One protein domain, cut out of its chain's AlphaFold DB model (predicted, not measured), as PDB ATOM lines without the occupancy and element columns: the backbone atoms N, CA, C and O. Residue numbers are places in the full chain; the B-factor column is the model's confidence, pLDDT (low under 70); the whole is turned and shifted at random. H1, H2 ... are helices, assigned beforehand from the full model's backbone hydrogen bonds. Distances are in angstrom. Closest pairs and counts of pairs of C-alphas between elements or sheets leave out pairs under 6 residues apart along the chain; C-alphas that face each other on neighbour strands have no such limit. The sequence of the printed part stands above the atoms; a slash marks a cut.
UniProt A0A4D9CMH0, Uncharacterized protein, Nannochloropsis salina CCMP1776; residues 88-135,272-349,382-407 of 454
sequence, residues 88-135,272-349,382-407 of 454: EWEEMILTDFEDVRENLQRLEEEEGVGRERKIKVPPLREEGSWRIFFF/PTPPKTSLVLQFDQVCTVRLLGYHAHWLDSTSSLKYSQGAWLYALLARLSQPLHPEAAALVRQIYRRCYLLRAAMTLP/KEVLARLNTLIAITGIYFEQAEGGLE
ATOM      1  N   GLU A  88      15.852  -5.261 -57.154       94.69
ATOM      2  CA  GLU A  88      15.651  -4.562 -55.872       94.69
ATOM      3  C   GLU A  88      15.644  -5.525 -54.672       94.69
ATOM      4  O   GLU A  88      16.139  -5.206 -53.592       94.69
ATOM      5  N   TRP A  89      15.088  -6.731 -54.852       93.88
ATOM      6  CA  TRP A  89      15.083  -7.747 -53.802       93.88
ATOM      7  C   TRP A  89      16.481  -8.319 -53.565       93.88
ATOM      8  O   TRP A  89      16.847  -8.580 -52.417       93.88
ATOM      9  N   GLU A  90      17.261  -8.523 -54.629       94.56
ATOM     10  CA  GLU A  90      18.652  -8.966 -54.520       94.56
ATOM     11  C   GLU A  90      19.493  -7.925 -53.774       94.56
ATOM     12  O   GLU A  90      20.131  -8.282 -52.786       94.56
ATOM     13  N   GLU A  91      19.424  -6.644 -54.150       94.62
ATOM     14  CA  GLU A  91      20.142  -5.552 -53.471       94.62
ATOM     15  C   GLU A  91      19.796  -5.451 -51.981       94.62
ATOM     16  O   GLU A  91      20.691  -5.336 -51.137       94.62
ATOM     17  N   MET A  92      18.509  -5.553 -51.639       96.00
ATOM     18  CA  MET A  92      18.050  -5.552 -50.249       96.00
ATOM     19  C   MET A  92      18.686  -6.702 -49.453       96.00
ATOM     20  O   MET A  92      19.243  -6.482 -48.381       96.00
ATOM     21  N   ILE A  93      18.657  -7.926 -49.988       96.44
ATOM     22  CA  ILE A  93      19.228  -9.104 -49.317       96.44
ATOM     23  C   ILE A  93      20.749  -9.009 -49.180       96.44
ATOM     24  O   ILE A  93      21.305  -9.485 -48.188       96.44
ATOM     25  N   LEU A  94      21.430  -8.440 -50.175       96.25
ATOM     26  CA  LEU A  94      22.876  -8.244 -50.136       96.25
ATOM     27  C   LEU A  94      23.274  -7.212 -49.080       96.25
ATOM     28  O   LEU A  94      24.211  -7.466 -48.324       96.25
ATOM     29  N   THR A  95      22.516  -6.119 -48.979       97.25
ATOM     30  CA  THR A  95      22.693  -5.090 -47.946       97.25
ATOM     31  C   THR A  95      22.465  -5.682 -46.554       97.25
ATOM     32  O   THR A  95      23.336  -5.595 -45.691       97.25
ATOM     33  N   ASP A  96      21.357  -6.404 -46.356       97.12
ATOM     34  CA  ASP A  96      21.066  -7.092 -45.092       97.12
ATOM     35  C   ASP A  96      22.172  -8.099 -44.722       97.12
ATOM     36  O   ASP A  96      22.514  -8.286 -43.551       97.12
ATOM     37  N   PHE A  97      22.739  -8.792 -45.715       97.12
ATOM     38  CA  PHE A  97      23.826  -9.741 -45.491       97.12
ATOM     39  C   PHE A  97      25.122  -9.044 -45.069       97.12
ATOM     40  O   PHE A  97      25.810  -9.545 -44.176       97.12
ATOM     41  N   GLU A  98      25.450  -7.903 -45.670       96.19
ATOM     42  CA  GLU A  98      26.593  -7.082 -45.278       96.19
ATOM     43  C   GLU A  98      26.448  -6.581 -43.835       96.19
ATOM     44  O   GLU A  98      27.337  -6.835 -43.019       96.19
ATOM     45  N   ASP A  99      25.281  -6.043 -43.474       96.69
ATOM     46  CA  ASP A  99      24.963  -5.621 -42.105       96.69
ATOM     47  C   ASP A  99      25.141  -6.765 -41.092       96.69
ATOM     48  O   ASP A  99      25.644  -6.578 -39.976       96.69
ATOM     49  N   VAL A 100      24.741  -7.989 -41.454       95.81
ATOM     50  CA  VAL A 100      24.953  -9.173 -40.609       95.81
ATOM     51  C   VAL A 100      26.444  -9.464 -40.436       95.81
ATOM     52  O   VAL A 100      26.869  -9.788 -39.322       95.81
ATOM     53  N   ARG A 101      27.252  -9.357 -41.495       95.31
ATOM     54  CA  ARG A 101      28.704  -9.587 -41.416       95.31
ATOM     55  C   ARG A 101      29.389  -8.536 -40.550       95.31
ATOM     56  O   ARG A 101      30.171  -8.914 -39.677       95.31
ATOM     57  N   GLU A 102      29.050  -7.261 -40.723       94.50
ATOM     58  CA  GLU A 102      29.577  -6.171 -39.899       94.50
ATOM     59  C   GLU A 102      29.217  -6.358 -38.422       94.50
ATOM     60  O   GLU A 102      30.073  -6.262 -37.538       94.50
ATOM     61  N   ASN A 103      27.962  -6.716 -38.133       94.31
ATOM     62  CA  ASN A 103      27.526  -6.990 -36.768       94.31
ATOM     63  C   ASN A 103      28.249  -8.192 -36.153       94.31
ATOM     64  O   ASN A 103      28.614  -8.144 -34.977       94.31
ATOM     65  N   LEU A 104      28.483  -9.263 -36.917       92.06
ATOM     66  CA  LEU A 104      29.260 -10.408 -36.439       92.06
ATOM     67  C   LEU A 104      30.716 -10.029 -36.156       92.06
ATOM     68  O   LEU A 104      31.259 -10.487 -35.154       92.06
ATOM     69  N   GLN A 105      31.331  -9.192 -36.992       90.81
ATOM     70  CA  GLN A 105      32.690  -8.706 -36.767       90.81
ATOM     71  C   GLN A 105      32.770  -7.839 -35.505       90.81
ATOM     72  O   GLN A 105      33.629  -8.066 -34.655       90.81
ATOM     73  N   ARG A 106      31.824  -6.909 -35.325       91.62
ATOM     74  CA  ARG A 106      31.727  -6.089 -34.111       91.62
ATOM     75  C   ARG A 106      31.572  -6.951 -32.855       91.62
ATOM     76  O   ARG A 106      32.248  -6.721 -31.858       91.62
ATOM     77  N   LEU A 107      30.706  -7.964 -32.904       89.75
ATOM     78  CA  LEU A 107      30.523  -8.894 -31.789       89.75
ATOM     79  C   LEU A 107      31.771  -9.743 -31.523       89.75
ATOM     80  O   LEU A 107      32.054 -10.036 -30.369       89.75
ATOM     81  N   GLU A 108      32.535 -10.122 -32.549       86.69
ATOM     82  CA  GLU A 108      33.809 -10.836 -32.382       86.69
ATOM     83  C   GLU A 108      34.846  -9.975 -31.639       86.69
ATOM     84  O   GLU A 108      35.545 -10.469 -30.751       86.69
ATOM     85  N   GLU A 109      34.907  -8.677 -31.950       86.50
ATOM     86  CA  GLU A 109      35.765  -7.705 -31.262       86.50
ATOM     87  C   GLU A 109      35.331  -7.483 -29.801       86.50
ATOM     88  O   GLU A 109      36.174  -7.435 -28.900       86.50
ATOM     89  N   GLU A 110      34.019  -7.410 -29.548       83.75
ATOM     90  CA  GLU A 110      33.435  -7.275 -28.206       83.75
ATOM     91  C   GLU A 110      33.618  -8.553 -27.353       83.75
ATOM     92  O   GLU A 110      34.054  -8.475 -26.199       83.75
ATOM     93  N   GLU A 111      33.362  -9.744 -27.912       70.62
ATOM     94  CA  GLU A 111      33.552 -11.047 -27.243       70.62
ATOM     95  C   GLU A 111      35.038 -11.392 -27.020       70.62
ATOM     96  O   GLU A 111      35.377 -12.164 -26.111       70.62
ATOM     97  N   GLY A 112      35.950 -10.749 -27.762       58.44
ATOM     98  CA  GLY A 112      37.391 -10.736 -27.491       58.44
ATOM     99  C   GLY A 112      37.745 -10.261 -26.073       58.44
ATOM    100  O   GLY A 112      38.832 -10.563 -25.568       58.44
ATOM    101  N   VAL A 113      36.804  -9.600 -25.385       44.81
ATOM    102  CA  VAL A 113      36.921  -9.097 -24.011       44.81
ATOM    103  C   VAL A 113      35.946  -9.810 -23.060       44.81
ATOM    104  O   VAL A 113      35.280  -9.187 -22.241       44.81
ATOM    105  N   GLY A 114      35.892 -11.145 -23.071       44.84
ATOM    106  CA  GLY A 114      35.422 -11.874 -21.885       44.84
ATOM    107  C   GLY A 114      34.611 -13.137 -22.129       44.84
ATOM    108  O   GLY A 114      33.440 -13.094 -22.463       44.84
ATOM    109  N   ARG A 115      35.247 -14.269 -21.802       63.09
ATOM    110  CA  ARG A 115      34.668 -15.532 -21.303       63.09
ATOM    111  C   ARG A 115      33.131 -15.644 -21.329       63.09
ATOM    112  O   ARG A 115      32.509 -15.362 -20.310       63.09
ATOM    113  N   GLU A 116      32.589 -16.348 -22.320       53.03
ATOM    114  CA  GLU A 116      31.445 -17.243 -22.104       53.03
ATOM    115  C   GLU A 116      31.622 -18.596 -22.819       53.03
ATOM    116  O   GLU A 116      32.558 -18.839 -23.578       53.03
ATOM    117  N   ARG A 117      30.829 -19.573 -22.381       55.97
ATOM    118  CA  ARG A 117      31.113 -21.013 -22.419       55.97
ATOM    119  C   ARG A 117      31.149 -21.533 -23.859       55.97
ATOM    120  O   ARG A 117      30.090 -21.713 -24.449       55.97
ATOM    121  N   LYS A 118      32.345 -21.874 -24.365       70.69
ATOM    122  CA  LYS A 118      32.519 -22.624 -25.622       70.69
ATOM    123  C   LYS A 118      31.554 -23.806 -25.632       70.69
ATOM    124  O   LYS A 118      31.684 -24.727 -24.815       70.69
ATOM    125  N   ILE A 119      30.566 -23.757 -26.517       80.56
ATOM    126  CA  ILE A 119      29.637 -24.859 -26.716       80.56
ATOM    127  C   ILE A 119      30.486 -26.063 -27.118       80.56
ATOM    128  O   ILE A 119      31.445 -25.957 -27.889       80.56
ATOM    129  N   LYS A 120      30.183 -27.223 -26.529       83.75
ATOM    130  CA  LYS A 120      30.909 -28.450 -26.845       83.75
ATOM    131  C   LYS A 120      30.548 -28.870 -28.263       83.75
ATOM    132  O   LYS A 120      29.460 -29.390 -28.497       83.75
ATOM    133  N   VAL A 121      31.470 -28.629 -29.181       88.69
ATOM    134  CA  VAL A 121      31.333 -28.977 -30.593       88.69
ATOM    135  C   VAL A 121      32.006 -30.319 -30.889       88.69
ATOM    136  O   VAL A 121      32.944 -30.698 -30.178       88.69
ATOM    137  N   PRO A 122      31.534 -31.066 -31.902       91.19
ATOM    138  CA  PRO A 122      32.200 -32.283 -32.351       91.19
ATOM    139  C   PRO A 122      33.636 -32.029 -32.840       91.19
ATOM    140  O   PRO A 122      33.984 -30.910 -33.221       91.19
ATOM    141  N   PRO A 123      34.498 -33.059 -32.878       90.31
ATOM    142  CA  PRO A 123      35.818 -32.925 -33.478       90.31
ATOM    143  C   PRO A 123      35.699 -32.681 -34.989       90.31
ATOM    144  O   PRO A 123      34.904 -33.307 -35.688       90.31
ATOM    145  N   LEU A 124      36.529 -31.780 -35.518       90.44
ATOM    146  CA  LEU A 124      36.394 -31.260 -36.883       90.44
ATOM    147  C   LEU A 124      36.433 -32.341 -37.981       90.44
ATOM    148  O   LEU A 124      35.800 -32.191 -39.021       90.44
ATOM    149  N   ARG A 125      37.152 -33.447 -37.757       90.81
ATOM    150  CA  ARG A 125      37.303 -34.548 -38.728       90.81
ATOM    151  C   ARG A 125      36.083 -35.470 -38.819       90.81
ATOM    152  O   ARG A 125      35.967 -36.206 -39.793       90.81
ATOM    153  N   GLU A 126      35.192 -35.452 -37.832       92.44
ATOM    154  CA  GLU A 126      34.056 -36.374 -37.763       92.44
ATOM    155  C   GLU A 126      32.806 -35.785 -38.416       92.44
ATOM    156  O   GLU A 126      31.890 -35.310 -37.744       92.44
ATOM    157  N   GLU A 127      32.741 -35.853 -39.742       92.69
ATOM    158  CA  GLU A 127      31.595 -35.370 -40.518       92.69
ATOM    159  C   GLU A 127      30.242 -35.909 -40.008       92.69
ATOM    160  O   GLU A 127      29.281 -35.156 -39.857       92.69
ATOM    161  N   GLY A 128      30.165 -37.203 -39.672       90.00
ATOM    162  CA  GLY A 128      28.935 -37.819 -39.160       90.00
ATOM    163  C   GLY A 128      28.446 -37.202 -37.844       90.00
ATOM    164  O   GLY A 128      27.242 -37.010 -37.660       90.00
ATOM    165  N   SER A 129      29.370 -36.827 -36.957       91.31
ATOM    166  CA  SER A 129      29.059 -36.172 -35.683       91.31
ATOM    167  C   SER A 129      28.531 -34.751 -35.908       91.31
ATOM    168  O   SER A 129      27.559 -34.350 -35.270       91.31
ATOM    169  N   TRP A 130      29.100 -34.018 -36.872       93.44
ATOM    170  CA  TRP A 130      28.601 -32.703 -37.291       93.44
ATOM    171  C   TRP A 130      27.219 -32.774 -37.939       93.44
ATOM    172  O   TRP A 130      26.355 -31.951 -37.648       93.44
ATOM    173  N   ARG A 131      26.958 -33.808 -38.742       91.69
ATOM    174  CA  ARG A 131      25.636 -34.028 -39.334       91.69
ATOM    175  C   ARG A 131      24.556 -34.205 -38.265       91.69
ATOM    176  O   ARG A 131      23.476 -33.629 -38.385       91.69
ATOM    177  N   ILE A 132      24.851 -34.975 -37.214       91.44
ATOM    178  CA  ILE A 132      23.952 -35.155 -36.064       91.44
ATOM    179  C   ILE A 132      23.825 -33.853 -35.265       91.44
ATOM    180  O   ILE A 132      22.737 -33.528 -34.804       91.44
ATOM    181  N   PHE A 133      24.909 -33.094 -35.118       91.56
ATOM    182  CA  PHE A 133      24.903 -31.820 -34.405       91.56
ATOM    183  C   PHE A 133      23.989 -30.776 -35.070       91.56
ATOM    184  O   PHE A 133      23.179 -30.146 -34.388       91.56
ATOM    185  N   PHE A 134      24.057 -30.636 -36.398       91.75
ATOM    186  CA  PHE A 134      23.260 -29.657 -37.144       91.75
ATOM    187  C   PHE A 134      21.817 -30.097 -37.388       91.75
ATOM    188  O   PHE A 134      20.897 -29.288 -37.281       91.75
ATOM    189  N   PHE A 135      21.599 -31.373 -37.722       89.69
ATOM    190  CA  PHE A 135      20.290 -31.868 -38.167       89.69
ATOM    191  C   PHE A 135      19.598 -32.802 -37.173       89.69
ATOM    192  O   PHE A 135      18.462 -33.211 -37.412       89.69
ATOM    193  N   PRO A 272      18.414 -31.101 -33.095       85.19
ATOM    194  CA  PRO A 272      19.178 -30.261 -34.020       85.19
ATOM    195  C   PRO A 272      19.593 -28.942 -33.357       85.19
ATOM    196  O   PRO A 272      18.785 -28.289 -32.696       85.19
ATOM    197  N   THR A 273      20.847 -28.534 -33.550       89.38
ATOM    198  CA  THR A 273      21.372 -27.278 -32.996       89.38
ATOM    199  C   THR A 273      21.251 -26.158 -34.036       89.38
ATOM    200  O   THR A 273      21.766 -26.330 -35.141       89.38
ATOM    201  N   PRO A 274      20.599 -25.018 -33.732       91.44
ATOM    202  CA  PRO A 274      20.546 -23.874 -34.643       91.44
ATOM    203  C   PRO A 274      21.854 -23.054 -34.620       91.44
ATOM    204  O   PRO A 274      22.559 -23.071 -33.602       91.44
ATOM    205  N   PRO A 275      22.167 -22.303 -35.693       93.31
ATOM    206  CA  PRO A 275      23.333 -21.423 -35.761       93.31
ATOM    207  C   PRO A 275      23.143 -20.188 -34.872       93.31
ATOM    208  O   PRO A 275      22.679 -19.142 -35.310       93.31
ATOM    209  N   LYS A 276      23.469 -20.316 -33.585       91.50
ATOM    210  CA  LYS A 276      23.484 -19.182 -32.648       91.50
ATOM    211  C   LYS A 276      24.749 -18.354 -32.852       91.50
ATOM    212  O   LYS A 276      25.807 -18.933 -33.082       91.50
ATOM    213  N   THR A 277      24.667 -17.040 -32.670       89.69
ATOM    214  CA  THR A 277      25.816 -16.123 -32.788       89.69
ATOM    215  C   THR A 277      27.009 -16.583 -31.947       89.69
ATOM    216  O   THR A 277      28.079 -16.808 -32.500       89.69
ATOM    217  N   SER A 278      26.804 -16.893 -30.664       88.12
ATOM    218  CA  SER A 278      27.867 -17.384 -29.765       88.12
ATOM    219  C   SER A 278      28.522 -18.704 -30.198       88.12
ATOM    220  O   SER A 278      29.665 -18.987 -29.850       88.12
ATOM    221  N   LEU A 279      27.812 -19.538 -30.964       89.75
ATOM    222  CA  LEU A 279      28.358 -20.774 -31.532       89.75
ATOM    223  C   LEU A 279      29.143 -20.496 -32.815       89.75
ATOM    224  O   LEU A 279      30.189 -21.087 -33.048       89.75
ATOM    225  N   VAL A 280      28.613 -19.610 -33.649       91.38
ATOM    226  CA  VAL A 280      29.171 -19.249 -34.950       91.38
ATOM    227  C   VAL A 280      30.463 -18.431 -34.785       91.38
ATOM    228  O   VAL A 280      31.427 -18.666 -35.511       91.38
ATOM    229  N   LEU A 281      30.532 -17.559 -33.773       90.69
ATOM    230  CA  LEU A 281      31.738 -16.813 -33.384       90.69
ATOM    231  C   LEU A 281      32.833 -17.707 -32.776       90.69
ATOM    232  O   LEU A 281      34.010 -17.366 -32.816       90.69
ATOM    233  N   GLN A 282      32.485 -18.900 -32.278       89.88
ATOM    234  CA  GLN A 282      33.473 -19.877 -31.804       89.88
ATOM    235  C   GLN A 282      34.284 -20.509 -32.955       89.88
ATOM    236  O   GLN A 282      35.341 -21.095 -32.699       89.88
ATOM    237  N   PHE A 283      33.799 -20.442 -34.200       90.62
ATOM    238  CA  PHE A 283      34.470 -21.041 -35.351       90.62
ATOM    239  C   PHE A 283      35.543 -20.113 -35.924       90.62
ATOM    240  O   PHE A 283      35.275 -18.972 -36.307       90.62
ATOM    241  N   ASP A 284      36.763 -20.646 -36.011       91.12
ATOM    242  CA  ASP A 284      37.848 -20.050 -36.785       91.12
ATOM    243  C   ASP A 284      37.648 -20.311 -38.287       91.12
ATOM    244  O   ASP A 284      36.809 -21.118 -38.694       91.12
ATOM    245  N   GLN A 285      38.439 -19.651 -39.137       91.94
ATOM    246  CA  GLN A 285      38.297 -19.798 -40.591       91.94
ATOM    247  C   GLN A 285      38.523 -21.240 -41.068       91.94
ATOM    248  O   GLN A 285      37.824 -21.710 -41.964       91.94
ATOM    249  N   VAL A 286      39.436 -21.983 -40.433       93.12
ATOM    250  CA  VAL A 286      39.689 -23.394 -40.767       93.12
ATOM    251  C   VAL A 286      38.450 -24.246 -40.492       93.12
ATOM    252  O   VAL A 286      38.054 -25.058 -41.332       93.12
ATOM    253  N   CYS A 287      37.810 -24.062 -39.335       93.12
ATOM    254  CA  CYS A 287      36.568 -24.740 -39.001       93.12
ATOM    255  C   CYS A 287      35.435 -24.307 -39.939       93.12
ATOM    256  O   CYS A 287      34.768 -25.172 -40.494       93.12
ATOM    257  N   THR A 288      35.247 -23.005 -40.171       94.75
ATOM    258  CA  THR A 288      34.188 -22.464 -41.038       94.75
ATOM    259  C   THR A 288      34.257 -23.041 -42.450       94.75
ATOM    260  O   THR A 288      33.269 -23.604 -42.922       94.75
ATOM    261  N   VAL A 289      35.426 -23.000 -43.098       95.81
ATOM    262  CA  VAL A 289      35.624 -23.557 -44.450       95.81
ATOM    263  C   VAL A 289      35.377 -25.065 -44.461       95.81
ATOM    264  O   VAL A 289      34.706 -25.589 -45.350       95.81
ATOM    265  N   ARG A 290      35.853 -25.788 -43.442       96.25
ATOM    266  CA  ARG A 290      35.655 -27.237 -43.357       96.25
ATOM    267  C   ARG A 290      34.186 -27.622 -43.161       96.25
ATOM    268  O   ARG A 290      33.728 -28.582 -43.778       96.25
ATOM    269  N   LEU A 291      33.452 -26.887 -42.325       96.19
ATOM    270  CA  LEU A 291      32.016 -27.080 -42.125       96.19
ATOM    271  C   LEU A 291      31.233 -26.729 -43.392       96.19
ATOM    272  O   LEU A 291      30.342 -27.485 -43.776       96.19
ATOM    273  N   LEU A 292      31.609 -25.651 -44.087       96.75
ATOM    274  CA  LEU A 292      31.047 -25.299 -45.390       96.75
ATOM    275  C   LEU A 292      31.242 -26.442 -46.398       96.75
ATOM    276  O   LEU A 292      30.303 -26.799 -47.105       96.75
ATOM    277  N   GLY A 293      32.411 -27.092 -46.383       96.94
ATOM    278  CA  GLY A 293      32.695 -28.282 -47.186       96.94
ATOM    279  C   GLY A 293      31.772 -29.468 -46.891       96.94
ATOM    280  O   GLY A 293      31.268 -30.101 -47.818       96.94
ATOM    281  N   TYR A 294      31.477 -29.741 -45.616       96.81
ATOM    282  CA  TYR A 294      30.483 -30.760 -45.254       96.81
ATOM    283  C   TYR A 294      29.084 -30.394 -45.750       96.81
ATOM    284  O   TYR A 294      28.385 -31.238 -46.310       96.81
ATOM    285  N   HIS A 295      28.682 -29.130 -45.602       96.06
ATOM    286  CA  HIS A 295      27.390 -28.667 -46.097       96.06
ATOM    287  C   HIS A 295      27.276 -28.746 -47.622       96.06
ATOM    288  O   HIS A 295      26.223 -29.168 -48.100       96.06
ATOM    289  N   ALA A 296      28.333 -28.407 -48.368       96.38
ATOM    290  CA  ALA A 296      28.391 -28.562 -49.820       96.38
ATOM    291  C   ALA A 296      28.204 -30.035 -50.224       96.38
ATOM    292  O   ALA A 296      27.309 -30.352 -51.008       96.38
ATOM    293  N   HIS A 297      28.941 -30.952 -49.587       95.94
ATOM    294  CA  HIS A 297      28.800 -32.391 -49.826       95.94
ATOM    295  C   HIS A 297      27.384 -32.914 -49.518       95.94
ATOM    296  O   HIS A 297      26.799 -33.674 -50.293       95.94
ATOM    297  N   TRP A 298      26.784 -32.501 -48.397       94.94
ATOM    298  CA  TRP A 298      25.420 -32.916 -48.055       94.94
ATOM    299  C   TRP A 298      24.371 -32.326 -48.998       94.94
ATOM    300  O   TRP A 298      23.336 -32.958 -49.231       94.94
ATOM    301  N   LEU A 299      24.610 -31.128 -49.532       94.50
ATOM    302  CA  LEU A 299      23.709 -30.457 -50.462       94.50
ATOM    303  C   LEU A 299      23.639 -31.186 -51.816       94.50
ATOM    304  O   LEU A 299      22.552 -31.279 -52.392       94.50
ATOM    305  N   ASP A 300      24.734 -31.797 -52.276       93.38
ATOM    306  CA  ASP A 300      24.754 -32.590 -53.519       93.38
ATOM    307  C   ASP A 300      23.753 -33.753 -53.493       93.38
ATOM    308  O   ASP A 300      23.068 -34.023 -54.476       93.38
ATOM    309  N   SER A 301      23.601 -34.405 -52.337       90.50
ATOM    310  CA  SER A 301      22.669 -35.530 -52.155       90.50
ATOM    311  C   SER A 301      21.244 -35.103 -51.776       90.50
ATOM    312  O   SER A 301      20.375 -35.949 -51.557       90.50
ATOM    313  N   THR A 302      20.991 -33.804 -51.625       89.44
ATOM    314  CA  THR A 302      19.728 -33.279 -51.098       89.44
ATOM    315  C   THR A 302      18.765 -32.944 -52.231       89.44
ATOM    316  O   THR A 302      19.150 -32.245 -53.157       89.44
ATOM    317  N   SER A 303      17.513 -33.411 -52.168       89.38
ATOM    318  CA  SER A 303      16.478 -33.109 -53.175       89.38
ATOM    319  C   SER A 303      15.765 -31.770 -52.964       89.38
ATOM    320  O   SER A 303      15.190 -31.236 -53.903       89.38
ATOM    321  N   SER A 304      15.775 -31.232 -51.743       91.69
ATOM    322  CA  SER A 304      15.160 -29.947 -51.394       91.69
ATOM    323  C   SER A 304      15.885 -29.314 -50.209       91.69
ATOM    324  O   SER A 304      16.210 -30.001 -49.233       91.69
ATOM    325  N   LEU A 305      16.149 -28.009 -50.292       93.62
ATOM    326  CA  LEU A 305      16.882 -27.271 -49.269       93.62
ATOM    327  C   LEU A 305      16.028 -27.091 -48.005       93.62
ATOM    328  O   LEU A 305      15.018 -26.388 -47.997       93.62
ATOM    329  N   LYS A 306      16.468 -27.703 -46.902       92.38
ATOM    330  CA  LYS A 306      15.804 -27.588 -45.595       92.38
ATOM    331  C   LYS A 306      16.125 -26.264 -44.912       92.38
ATOM    332  O   LYS A 306      17.226 -25.740 -45.057       92.38
ATOM    333  N   TYR A 307      15.219 -25.813 -44.040       92.31
ATOM    334  CA  TYR A 307      15.398 -24.593 -43.244       92.31
ATOM    335  C   TYR A 307      16.701 -24.604 -42.444       92.31
ATOM    336  O   TYR A 307      17.525 -23.710 -42.594       92.31
ATOM    337  N   SER A 308      16.929 -25.661 -41.660       92.31
ATOM    338  CA  SER A 308      18.132 -25.788 -40.834       92.31
ATOM    339  C   SER A 308      19.415 -25.750 -41.667       92.31
ATOM    340  O   SER A 308      20.404 -25.169 -41.242       92.31
ATOM    341  N   GLN A 309      19.408 -26.359 -42.856       94.06
ATOM    342  CA  GLN A 309      20.570 -26.371 -43.743       94.06
ATOM    343  C   GLN A 309      20.820 -24.992 -44.354       94.06
ATOM    344  O   GLN A 309      21.968 -24.565 -44.374       94.06
ATOM    345  N   GLY A 310      19.766 -24.297 -44.793       95.56
ATOM    346  CA  GLY A 310      19.856 -22.926 -45.295       95.56
ATOM    347  C   GLY A 310      20.360 -21.949 -44.233       95.56
ATOM    348  O   GLY A 310      21.278 -21.188 -44.505       95.56
ATOM    349  N   ALA A 311      19.846 -22.037 -43.001       95.88
ATOM    350  CA  ALA A 311      20.292 -21.200 -41.887       95.88
ATOM    351  C   ALA A 311      21.777 -21.420 -41.550       95.88
ATOM    352  O   ALA A 311      22.517 -20.462 -41.345       95.88
ATOM    353  N   TRP A 312      22.234 -22.679 -41.522       96.50
ATOM    354  CA  TRP A 312      23.647 -22.997 -41.296       96.50
ATOM    355  C   TRP A 312      24.545 -22.533 -42.444       96.50
ATOM    356  O   TRP A 312      25.598 -21.962 -42.183       96.50
ATOM    357  N   LEU A 313      24.127 -22.738 -43.697       97.31
ATOM    358  CA  LEU A 313      24.847 -22.229 -44.865       97.31
ATOM    359  C   LEU A 313      24.981 -20.706 -44.810       97.31
ATOM    360  O   LEU A 313      26.089 -20.201 -44.934       97.31
ATOM    361  N   TYR A 314      23.888 -19.991 -44.542       97.56
ATOM    362  CA  TYR A 314      23.886 -18.535 -44.404       97.56
ATOM    363  C   TYR A 314      24.833 -18.066 -43.290       97.56
ATOM    364  O   TYR A 314      25.682 -17.209 -43.517       97.56
ATOM    365  N   ALA A 315      24.763 -18.679 -42.104       96.88
ATOM    366  CA  ALA A 315      25.627 -18.320 -40.978       96.88
ATOM    367  C   ALA A 315      27.118 -18.599 -41.244       96.88
ATOM    368  O   ALA A 315      27.977 -17.813 -40.846       96.88
ATOM    369  N   LEU A 316      27.442 -19.708 -41.919       96.50
ATOM    370  CA  LEU A 316      28.821 -20.043 -42.295       96.50
ATOM    371  C   LEU A 316      29.351 -19.119 -43.396       96.50
ATOM    372  O   LEU A 316      30.511 -18.722 -43.337       96.50
ATOM    373  N   LEU A 317      28.509 -18.746 -44.366       96.81
ATOM    374  CA  LEU A 317      28.847 -17.761 -45.394       96.81
ATOM    375  C   LEU A 317      29.100 -16.382 -44.773       96.81
ATOM    376  O   LEU A 317      30.093 -15.748 -45.112       96.81
ATOM    377  N   ALA A 318      28.281 -15.951 -43.809       95.94
ATOM    378  CA  ALA A 318      28.491 -14.686 -43.101       95.94
ATOM    379  C   ALA A 318      29.836 -14.652 -42.343       95.94
ATOM    380  O   ALA A 318      30.494 -13.616 -42.271       95.94
ATOM    381  N   ARG A 319      30.292 -15.801 -41.823       93.94
ATOM    382  CA  ARG A 319      31.598 -15.936 -41.148       93.94
ATOM    383  C   ARG A 319      32.797 -16.069 -42.071       93.94
ATOM    384  O   ARG A 319      33.928 -16.010 -41.587       93.94
ATOM    385  N   LEU A 320      32.589 -16.299 -43.358       93.69
ATOM    386  CA  LEU A 320      33.678 -16.516 -44.298       93.69
ATOM    387  C   LEU A 320      34.477 -15.217 -44.449       93.69
ATOM    388  O   LEU A 320      33.898 -14.184 -44.766       93.69
ATOM    389  N   SER A 321      35.786 -15.226 -44.197       86.19
ATOM    390  CA  SER A 321      36.615 -14.020 -44.352       86.19
ATOM    391  C   SER A 321      36.922 -13.726 -45.823       86.19
ATOM    392  O   SER A 321      37.186 -14.651 -46.592       86.19
ATOM    393  N   GLN A 322      36.974 -12.444 -46.190       82.88
ATOM    394  CA  GLN A 322      37.536 -11.975 -47.464       82.88
ATOM    395  C   GLN A 322      38.974 -11.454 -47.233       82.88
ATOM    396  O   GLN A 322      39.242 -10.921 -46.154       82.88
ATOM    397  N   PRO A 323      39.915 -11.601 -48.190       85.94
ATOM    398  CA  PRO A 323      39.748 -12.189 -49.521       85.94
ATOM    399  C   PRO A 323      39.548 -13.710 -49.479       85.94
ATOM    400  O   PRO A 323      40.079 -14.407 -48.614       85.94
ATOM    401  N   LEU A 324      38.757 -14.225 -50.424       88.31
ATOM    402  CA  LEU A 324      38.342 -15.623 -50.438       88.31
ATOM    403  C   LEU A 324      39.489 -16.537 -50.896       88.31
ATOM    404  O   LEU A 324      40.009 -16.405 -52.002       88.31
ATOM    405  N   HIS A 325      39.882 -17.494 -50.055       89.94
ATOM    406  CA  HIS A 325      40.874 -18.505 -50.433       89.94
ATOM    407  C   HIS A 325      40.334 -19.400 -51.573       89.94
ATOM    408  O   HIS A 325      39.147 -19.741 -51.540       89.94
ATOM    409  N   PRO A 326      41.164 -19.869 -52.530       91.31
ATOM    410  CA  PRO A 326      40.698 -20.667 -53.672       91.31
ATOM    411  C   PRO A 326      39.860 -21.901 -53.309       91.31
ATOM    412  O   PRO A 326      38.889 -22.216 -53.991       91.31
ATOM    413  N   GLU A 327      40.191 -22.585 -52.211       92.12
ATOM    414  CA  GLU A 327      39.398 -23.722 -51.715       92.12
ATOM    415  C   GLU A 327      37.991 -23.292 -51.272       92.12
ATOM    416  O   GLU A 327      37.004 -23.940 -51.612       92.12
ATOM    417  N   ALA A 328      37.886 -22.173 -50.556       93.94
ATOM    418  CA  ALA A 328      36.603 -21.639 -50.126       93.94
ATOM    419  C   ALA A 328      35.782 -21.141 -51.327       93.94
ATOM    420  O   ALA A 328      34.585 -21.405 -51.384       93.94
ATOM    421  N   ALA A 329      36.423 -20.528 -52.328       94.25
ATOM    422  CA  ALA A 329      35.780 -20.148 -53.588       94.25
ATOM    423  C   ALA A 329      35.198 -21.361 -54.328       94.25
ATOM    424  O   ALA A 329      34.044 -21.329 -54.759       94.25
ATOM    425  N   ALA A 330      35.944 -22.468 -54.404       93.88
ATOM    426  CA  ALA A 330      35.456 -23.707 -55.007       93.88
ATOM    427  C   ALA A 330      34.217 -24.263 -54.278       93.88
ATOM    428  O   ALA A 330      33.262 -24.688 -54.929       93.88
ATOM    429  N   LEU A 331      34.196 -24.212 -52.941       96.19
ATOM    430  CA  LEU A 331      33.045 -24.633 -52.135       96.19
ATOM    431  C   LEU A 331      31.830 -23.715 -52.319       96.19
ATOM    432  O   LEU A 331      30.715 -24.204 -52.493       96.19
ATOM    433  N   VAL A 332      32.037 -22.396 -52.312       96.56
ATOM    434  CA  VAL A 332      30.976 -21.407 -52.550       96.56
ATOM    435  C   VAL A 332      30.371 -21.606 -53.940       96.56
ATOM    436  O   VAL A 332      29.149 -21.660 -54.064       96.56
ATOM    437  N   ARG A 333      31.199 -21.834 -54.967       94.69
ATOM    438  CA  ARG A 333      30.734 -22.146 -56.325       94.69
ATOM    439  C   ARG A 333      29.974 -23.466 -56.399       94.69
ATOM    440  O   ARG A 333      28.940 -23.543 -57.055       94.69
ATOM    441  N   GLN A 334      30.439 -24.508 -55.711       95.12
ATOM    442  CA  GLN A 334      29.715 -25.781 -55.635       95.12
ATOM    443  C   GLN A 334      28.318 -25.586 -55.027       95.12
ATOM    444  O   GLN A 334      27.334 -26.090 -55.572       95.12
ATOM    445  N   ILE A 335      28.217 -24.812 -53.941       96.62
ATOM    446  CA  ILE A 335      26.940 -24.469 -53.304       96.62
ATOM    447  C   ILE A 335      26.063 -23.652 -54.258       96.62
ATOM    448  O   ILE A 335      24.905 -24.021 -54.448       96.62
ATOM    449  N   TYR A 336      26.610 -22.614 -54.899       96.12
ATOM    450  CA  TYR A 336      25.919 -21.797 -55.902       96.12
ATOM    451  C   TYR A 336      25.285 -22.674 -56.983       96.12
ATOM    452  O   TYR A 336      24.065 -22.679 -57.156       96.12
ATOM    453  N   ARG A 337      26.100 -23.502 -57.650       94.44
ATOM    454  CA  ARG A 337      25.646 -24.396 -58.720       94.44
ATOM    455  C   ARG A 337      24.567 -25.353 -58.232       94.44
ATOM    456  O   ARG A 337      23.585 -25.592 -58.930       94.44
ATOM    457  N   ARG A 338      24.734 -25.926 -57.038       95.25
ATOM    458  CA  ARG A 338      23.770 -26.887 -56.503       95.25
ATOM    459  C   ARG A 338      22.444 -26.220 -56.138       95.25
ATOM    460  O   ARG A 338      21.399 -26.775 -56.474       95.25
ATOM    461  N   CYS A 339      22.469 -25.043 -55.516       95.19
ATOM    462  CA  CYS A 339      21.273 -24.242 -55.249       95.19
ATOM    463  C   CYS A 339      20.567 -23.846 -56.551       95.19
ATOM    464  O   CYS A 339      19.351 -23.991 -56.654       95.19
ATOM    465  N   TYR A 340      21.328 -23.434 -57.565       93.94
ATOM    466  CA  TYR A 340      20.798 -23.095 -58.882       93.94
ATOM    467  C   TYR A 340      20.078 -24.290 -59.523       93.94
ATOM    468  O   TYR A 340      18.937 -24.168 -59.964       93.94
ATOM    469  N   LEU A 341      20.704 -25.472 -59.525       93.25
ATOM    470  CA  LEU A 341      20.096 -26.694 -60.060       93.25
ATOM    471  C   LEU A 341      18.831 -27.101 -59.295       93.25
ATOM    472  O   LEU A 341      17.872 -27.568 -59.905       93.25
ATOM    473  N   LEU A 342      18.814 -26.924 -57.970       93.19
ATOM    474  CA  LEU A 342      17.622 -27.177 -57.163       93.19
ATOM    475  C   LEU A 342      16.494 -26.211 -57.520       93.19
ATOM    476  O   LEU A 342      15.368 -26.666 -57.684       93.19
ATOM    477  N   ARG A 343      16.796 -24.918 -57.700       92.88
ATOM    478  CA  ARG A 343      15.823 -23.908 -58.136       92.88
ATOM    479  C   ARG A 343      15.258 -24.234 -59.516       92.88
ATOM    480  O   ARG A 343      14.046 -24.227 -59.680       92.88
ATOM    481  N   ALA A 344      16.112 -24.572 -60.480       90.75
ATOM    482  CA  ALA A 344      15.691 -24.910 -61.842       90.75
ATOM    483  C   ALA A 344      14.797 -26.164 -61.912       90.75
ATOM    484  O   ALA A 344      14.017 -26.312 -62.846       90.75
ATOM    485  N   ALA A 345      14.894 -27.060 -60.925       90.12
ATOM    486  CA  ALA A 345      14.037 -28.237 -60.812       90.12
ATOM    487  C   ALA A 345      12.684 -27.960 -60.122       90.12
ATOM    488  O   ALA A 345      11.853 -28.866 -60.045       90.12
ATOM    489  N   MET A 346      12.454 -26.754 -59.587       88.75
ATOM    490  CA  MET A 346      11.193 -26.401 -58.934       88.75
ATOM    491  C   MET A 346      10.121 -26.034 -59.959       88.75
ATOM    492  O   MET A 346      10.372 -25.320 -60.923       88.75
ATOM    493  N   THR A 347       8.894 -26.472 -59.695       82.88
ATOM    494  CA  THR A 347       7.690 -26.050 -60.415       82.88
ATOM    495  C   THR A 347       6.730 -25.455 -59.397       82.88
ATOM    496  O   THR A 347       6.300 -26.170 -58.490       82.88
ATOM    497  N   LEU A 348       6.422 -24.165 -59.518       75.88
ATOM    498  CA  LEU A 348       5.384 -23.550 -58.697       75.88
ATOM    499  C   LEU A 348       4.009 -23.958 -59.246       75.88
ATOM    500  O   LEU A 348       3.839 -23.995 -60.466       75.88
ATOM    501  N   PRO A 349       3.029 -24.284 -58.389       68.88
ATOM    502  CA  PRO A 349       1.657 -24.445 -58.834       68.88
ATOM    503  C   PRO A 349       1.154 -23.091 -59.341       68.88
ATOM    504  O   PRO A 349       1.152 -22.114 -58.594       68.88
ATOM    505  N   LYS A 382       7.274 -21.894 -51.822       89.50
ATOM    506  CA  LYS A 382       7.673 -20.474 -51.844       89.50
ATOM    507  C   LYS A 382       8.796 -20.193 -50.832       89.50
ATOM    508  O   LYS A 382       9.771 -19.528 -51.166       89.50
ATOM    509  N   GLU A 383       8.747 -20.793 -49.641       92.25
ATOM    510  CA  GLU A 383       9.836 -20.687 -48.656       92.25
ATOM    511  C   GLU A 383      11.134 -21.382 -49.099       92.25
ATOM    512  O   GLU A 383      12.239 -20.920 -48.804       92.25
ATOM    513  N   VAL A 384      11.045 -22.547 -49.757       93.88
ATOM    514  CA  VAL A 384      12.230 -23.210 -50.342       93.88
ATOM    515  C   VAL A 384      12.846 -22.318 -51.417       93.88
ATOM    516  O   VAL A 384      14.061 -22.129 -51.406       93.88
ATOM    517  N   LEU A 385      12.018 -21.736 -52.285       94.31
ATOM    518  CA  LEU A 385      12.457 -20.844 -53.351       94.31
ATOM    519  C   LEU A 385      13.160 -19.604 -52.793       94.31
ATOM    520  O   LEU A 385      14.272 -19.307 -53.218       94.31
ATOM    521  N   ALA A 386      12.570 -18.944 -51.792       94.12
ATOM    522  CA  ALA A 386      13.173 -17.787 -51.137       94.12
ATOM    523  C   ALA A 386      14.570 -18.114 -50.581       94.12
ATOM    524  O   ALA A 386      15.532 -17.416 -50.879       94.12
ATOM    525  N   ARG A 387      14.720 -19.240 -49.866       95.50
ATOM    526  CA  ARG A 387      16.026 -19.687 -49.340       95.50
ATOM    527  C   ARG A 387      17.051 -19.954 -50.439       95.50
ATOM    528  O   ARG A 387      18.224 -19.634 -50.264       95.50
ATOM    529  N   LEU A 388      16.631 -20.572 -51.544       95.94
ATOM    530  CA  LEU A 388      17.513 -20.828 -52.682       95.94
ATOM    531  C   LEU A 388      17.948 -19.512 -53.330       95.94
ATOM    532  O   LEU A 388      19.138 -19.344 -53.558       95.94
ATOM    533  N   ASN A 389      17.025 -18.575 -53.553       95.38
ATOM    534  CA  ASN A 389      17.331 -17.262 -54.118       95.38
ATOM    535  C   ASN A 389      18.273 -16.455 -53.220       95.38
ATOM    536  O   ASN A 389      19.262 -15.933 -53.719       95.38
ATOM    537  N   THR A 390      18.064 -16.455 -51.898       96.88
ATOM    538  CA  THR A 390      18.984 -15.811 -50.946       96.88
ATOM    539  C   THR A 390      20.393 -16.395 -51.049       96.88
ATOM    540  O   THR A 390      21.369 -15.658 -51.152       96.88
ATOM    541  N   LEU A 391      20.528 -17.727 -51.054       97.12
ATOM    542  CA  LEU A 391      21.844 -18.359 -51.164       97.12
ATOM    543  C   LEU A 391      22.481 -18.137 -52.539       97.12
ATOM    544  O   LEU A 391      23.695 -17.974 -52.605       97.12
ATOM    545  N   ILE A 392      21.702 -18.131 -53.621       95.50
ATOM    546  CA  ILE A 392      22.196 -17.861 -54.979       95.50
ATOM    547  C   ILE A 392      22.704 -16.420 -55.084       95.50
ATOM    548  O   ILE A 392      23.805 -16.236 -55.588       95.50
ATOM    549  N   ALA A 393      21.971 -15.434 -54.559       95.50
ATOM    550  CA  ALA A 393      22.399 -14.035 -54.545       95.50
ATOM    551  C   ALA A 393      23.705 -13.860 -53.754       95.50
ATOM    552  O   ALA A 393      24.680 -13.321 -54.268       95.50
ATOM    553  N   ILE A 394      23.788 -14.417 -52.542       96.25
ATOM    554  CA  ILE A 394      25.001 -14.321 -51.717       96.25
ATOM    555  C   ILE A 394      26.180 -15.043 -52.383       96.25
ATOM    556  O   ILE A 394      27.267 -14.497 -52.527       96.25
ATOM    557  N   THR A 395      26.009 -16.295 -52.801       96.00
ATOM    558  CA  THR A 395      27.134 -17.064 -53.360       96.00
ATOM    559  C   THR A 395      27.543 -16.589 -54.756       96.00
ATOM    560  O   THR A 395      28.727 -16.617 -55.075       96.00
ATOM    561  N   GLY A 396      26.589 -16.141 -55.571       93.50
ATOM    562  CA  GLY A 396      26.809 -15.713 -56.948       93.50
ATOM    563  C   GLY A 396      27.257 -14.261 -57.074       93.50
ATOM    564  O   GLY A 396      28.263 -14.017 -57.732       93.50
ATOM    565  N   ILE A 397      26.531 -13.335 -56.440       93.19
ATOM    566  CA  ILE A 397      26.748 -11.886 -56.554       93.19
ATOM    567  C   ILE A 397      27.749 -11.431 -55.490       93.19
ATOM    568  O   ILE A 397      28.843 -11.005 -55.831       93.19
ATOM    569  N   TYR A 398      27.442 -11.620 -54.199       94.38
ATOM    570  CA  TYR A 398      28.290 -11.108 -53.108       94.38
ATOM    571  C   TYR A 398      29.699 -11.713 -53.077       94.38
ATOM    572  O   TYR A 398      30.683 -11.035 -52.793       94.38
ATOM    573  N   PHE A 399      29.804 -13.021 -53.328       94.12
ATOM    574  CA  PHE A 399      31.092 -13.715 -53.413       94.12
ATOM    575  C   PHE A 399      31.619 -13.846 -54.846       94.12
ATOM    576  O   PHE A 399      32.651 -14.492 -55.028       94.12
ATOM    577  N   GLU A 400      30.931 -13.281 -55.843       92.38
ATOM    578  CA  GLU A 400      31.358 -13.273 -57.250       92.38
ATOM    579  C   GLU A 400      31.652 -14.682 -57.813       92.38
ATOM    580  O   GLU A 400      32.603 -14.892 -58.568       92.38
ATOM    581  N   GLN A 401      30.882 -15.701 -57.404       90.56
ATOM    582  CA  GLN A 401      31.057 -17.082 -57.892       90.56
ATOM    583  C   GLN A 401      30.047 -17.497 -58.966       90.56
ATOM    584  O   GLN A 401      29.981 -18.686 -59.299       90.56
ATOM    585  N   ALA A 402      29.266 -16.558 -59.504       85.12
ATOM    586  CA  ALA A 402      28.375 -16.830 -60.623       85.12
ATOM    587  C   ALA A 402      29.165 -17.263 -61.872       85.12
ATOM    588  O   ALA A 402      30.232 -16.737 -62.186       85.12
ATOM    589  N   GLU A 403      28.646 -18.268 -62.578       73.25
ATOM    590  CA  GLU A 403      29.236 -18.754 -63.824       73.25
ATOM    591  C   GLU A 403      28.607 -18.010 -64.995       73.25
ATOM    592  O   GLU A 403      27.466 -18.269 -65.367       73.25
ATOM    593  N   GLY A 404      29.362 -17.063 -65.537       59.75
ATOM    594  CA  GLY A 404      28.846 -16.014 -66.405       59.75
ATOM    595  C   GLY A 404      29.262 -14.706 -65.768       59.75
ATOM    596  O   GLY A 404      28.601 -14.225 -64.854       59.75
ATOM    597  N   GLY A 405      30.439 -14.222 -66.163       42.56
ATOM    598  CA  GLY A 405      30.965 -12.972 -65.646       42.56
ATOM    599  C   GLY A 405      29.945 -11.857 -65.840       42.56
ATOM    600  O   GLY A 405      29.240 -11.821 -66.850       42.56
ATOM    601  N   LEU A 406      29.941 -10.914 -64.902       40.66
ATOM    602  CA  LEU A 406      29.357  -9.588 -65.096       40.66
ATOM    603  C   LEU A 406      29.796  -8.921 -66.425       40.66
ATOM    604  O   LEU A 406      29.162  -7.968 -66.851       40.66
ATOM    605  N   GLU A 407      30.822  -9.439 -67.109       40.34
ATOM    606  CA  GLU A 407      31.261  -9.016 -68.445       40.34
ATOM    607  C   GLU A 407      30.195  -9.133 -69.548       40.34
ATOM    608  O   GLU A 407      30.215  -8.322 -70.460       40.34
TER     609      GLU A 407
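AT A GLANCE: This is residues 88 to 135, 272 to 349 and 382 to 407 of the 454 residues of an uncharacterized protein of Nannochloropsis salina CCMP1776 (UniProt A0A4D9CMH0). Four helices, H4, H5, H6 and H7, pack side by side as an up-and-down bundle; the long helix H1 crosses one side of it and the short H2 sits on the opposite side. Residues 112 to 126 make a long loop round the outside from H1 to H2, and the four-residue H3 packs on H5. You have 152 printed residues with seven named helices, H1 to H7 in chain order, and no named strand: the class is all helix. The whole is compact, with a radius of gyration of the C-alphas of 15.5 A, yet only just elongated, spanning 49 by 32 by 31 A.

HOW THE PARTS SIT: Start at H1, residues 88 to 111: its residues 97 to 104 touch H5, residues 307 to 319, the hub, at a steep tilt of 65 degrees, with C-alphas 101 and 318 closest at 5.4 A. Residues 90 to 97 of H1 touch H7, residues 382 to 398, only just about perpendicular at 72 degrees; C-alphas 90 and 393 are closest, 6.3 A apart. Next, H2, residues 127 to 135, touches H5 at residues 308 to 312, with C-alphas 135 and 308 closest at 7.0 A. H3, residues 277 to 280, only just touches H5, with 3 pairs of C-alphas within 8 A, the closest being 280 and 315 at 7.1 A. H4, residues 285 to 300, forms a helical hairpin with H5, at a shallow tilt of 33 degrees, only just short of steep; C-alphas 288 and 316 are closest at 6.0 A. H6, residues 326 to 344, touches H4, with C-alphas 296 and 335 closest at 5.6 A, and H7, with C-alphas 336 and 392 closest at 5.5 A. H5 and H7 touch the same way at 17 degrees, a shallow tilt, with C-alphas 310 and 387 closest at 6.4 A. H4 and H7 are apart. H4, H5, H6 and H7 are the up-and-down bundle, each running against the one before it. In H1, H2, H4, H5, H6 and H7 every O i to N i+4 pair is within hydrogen-bond range; H3 is too short for one.

IN THESE COORDINATES: Find C-alpha 88 at (15.651, -4.562, -55.872); from there H1 runs 34.4 A to C-alpha 111 at (33.552, -11.047, -27.243). H4 is 22.7 A long, H5 18.5 A and H6 26.6 A. H7 runs 22.7 A to C-alpha 398 at (28.290, -11.108, -53.108).

THE WHOLE: The farthest C-alphas, of Val 113 and Pro 349, are 51.9 A apart. Residues 136 to 271 and 350 to 381 are not printed; the gaps between C-alphas are 4.6 A and 10.0 A. The link from H1 to H2 is long. Look for pLDDT under 70 at residues 112 to 117, 349 and 404 to 407.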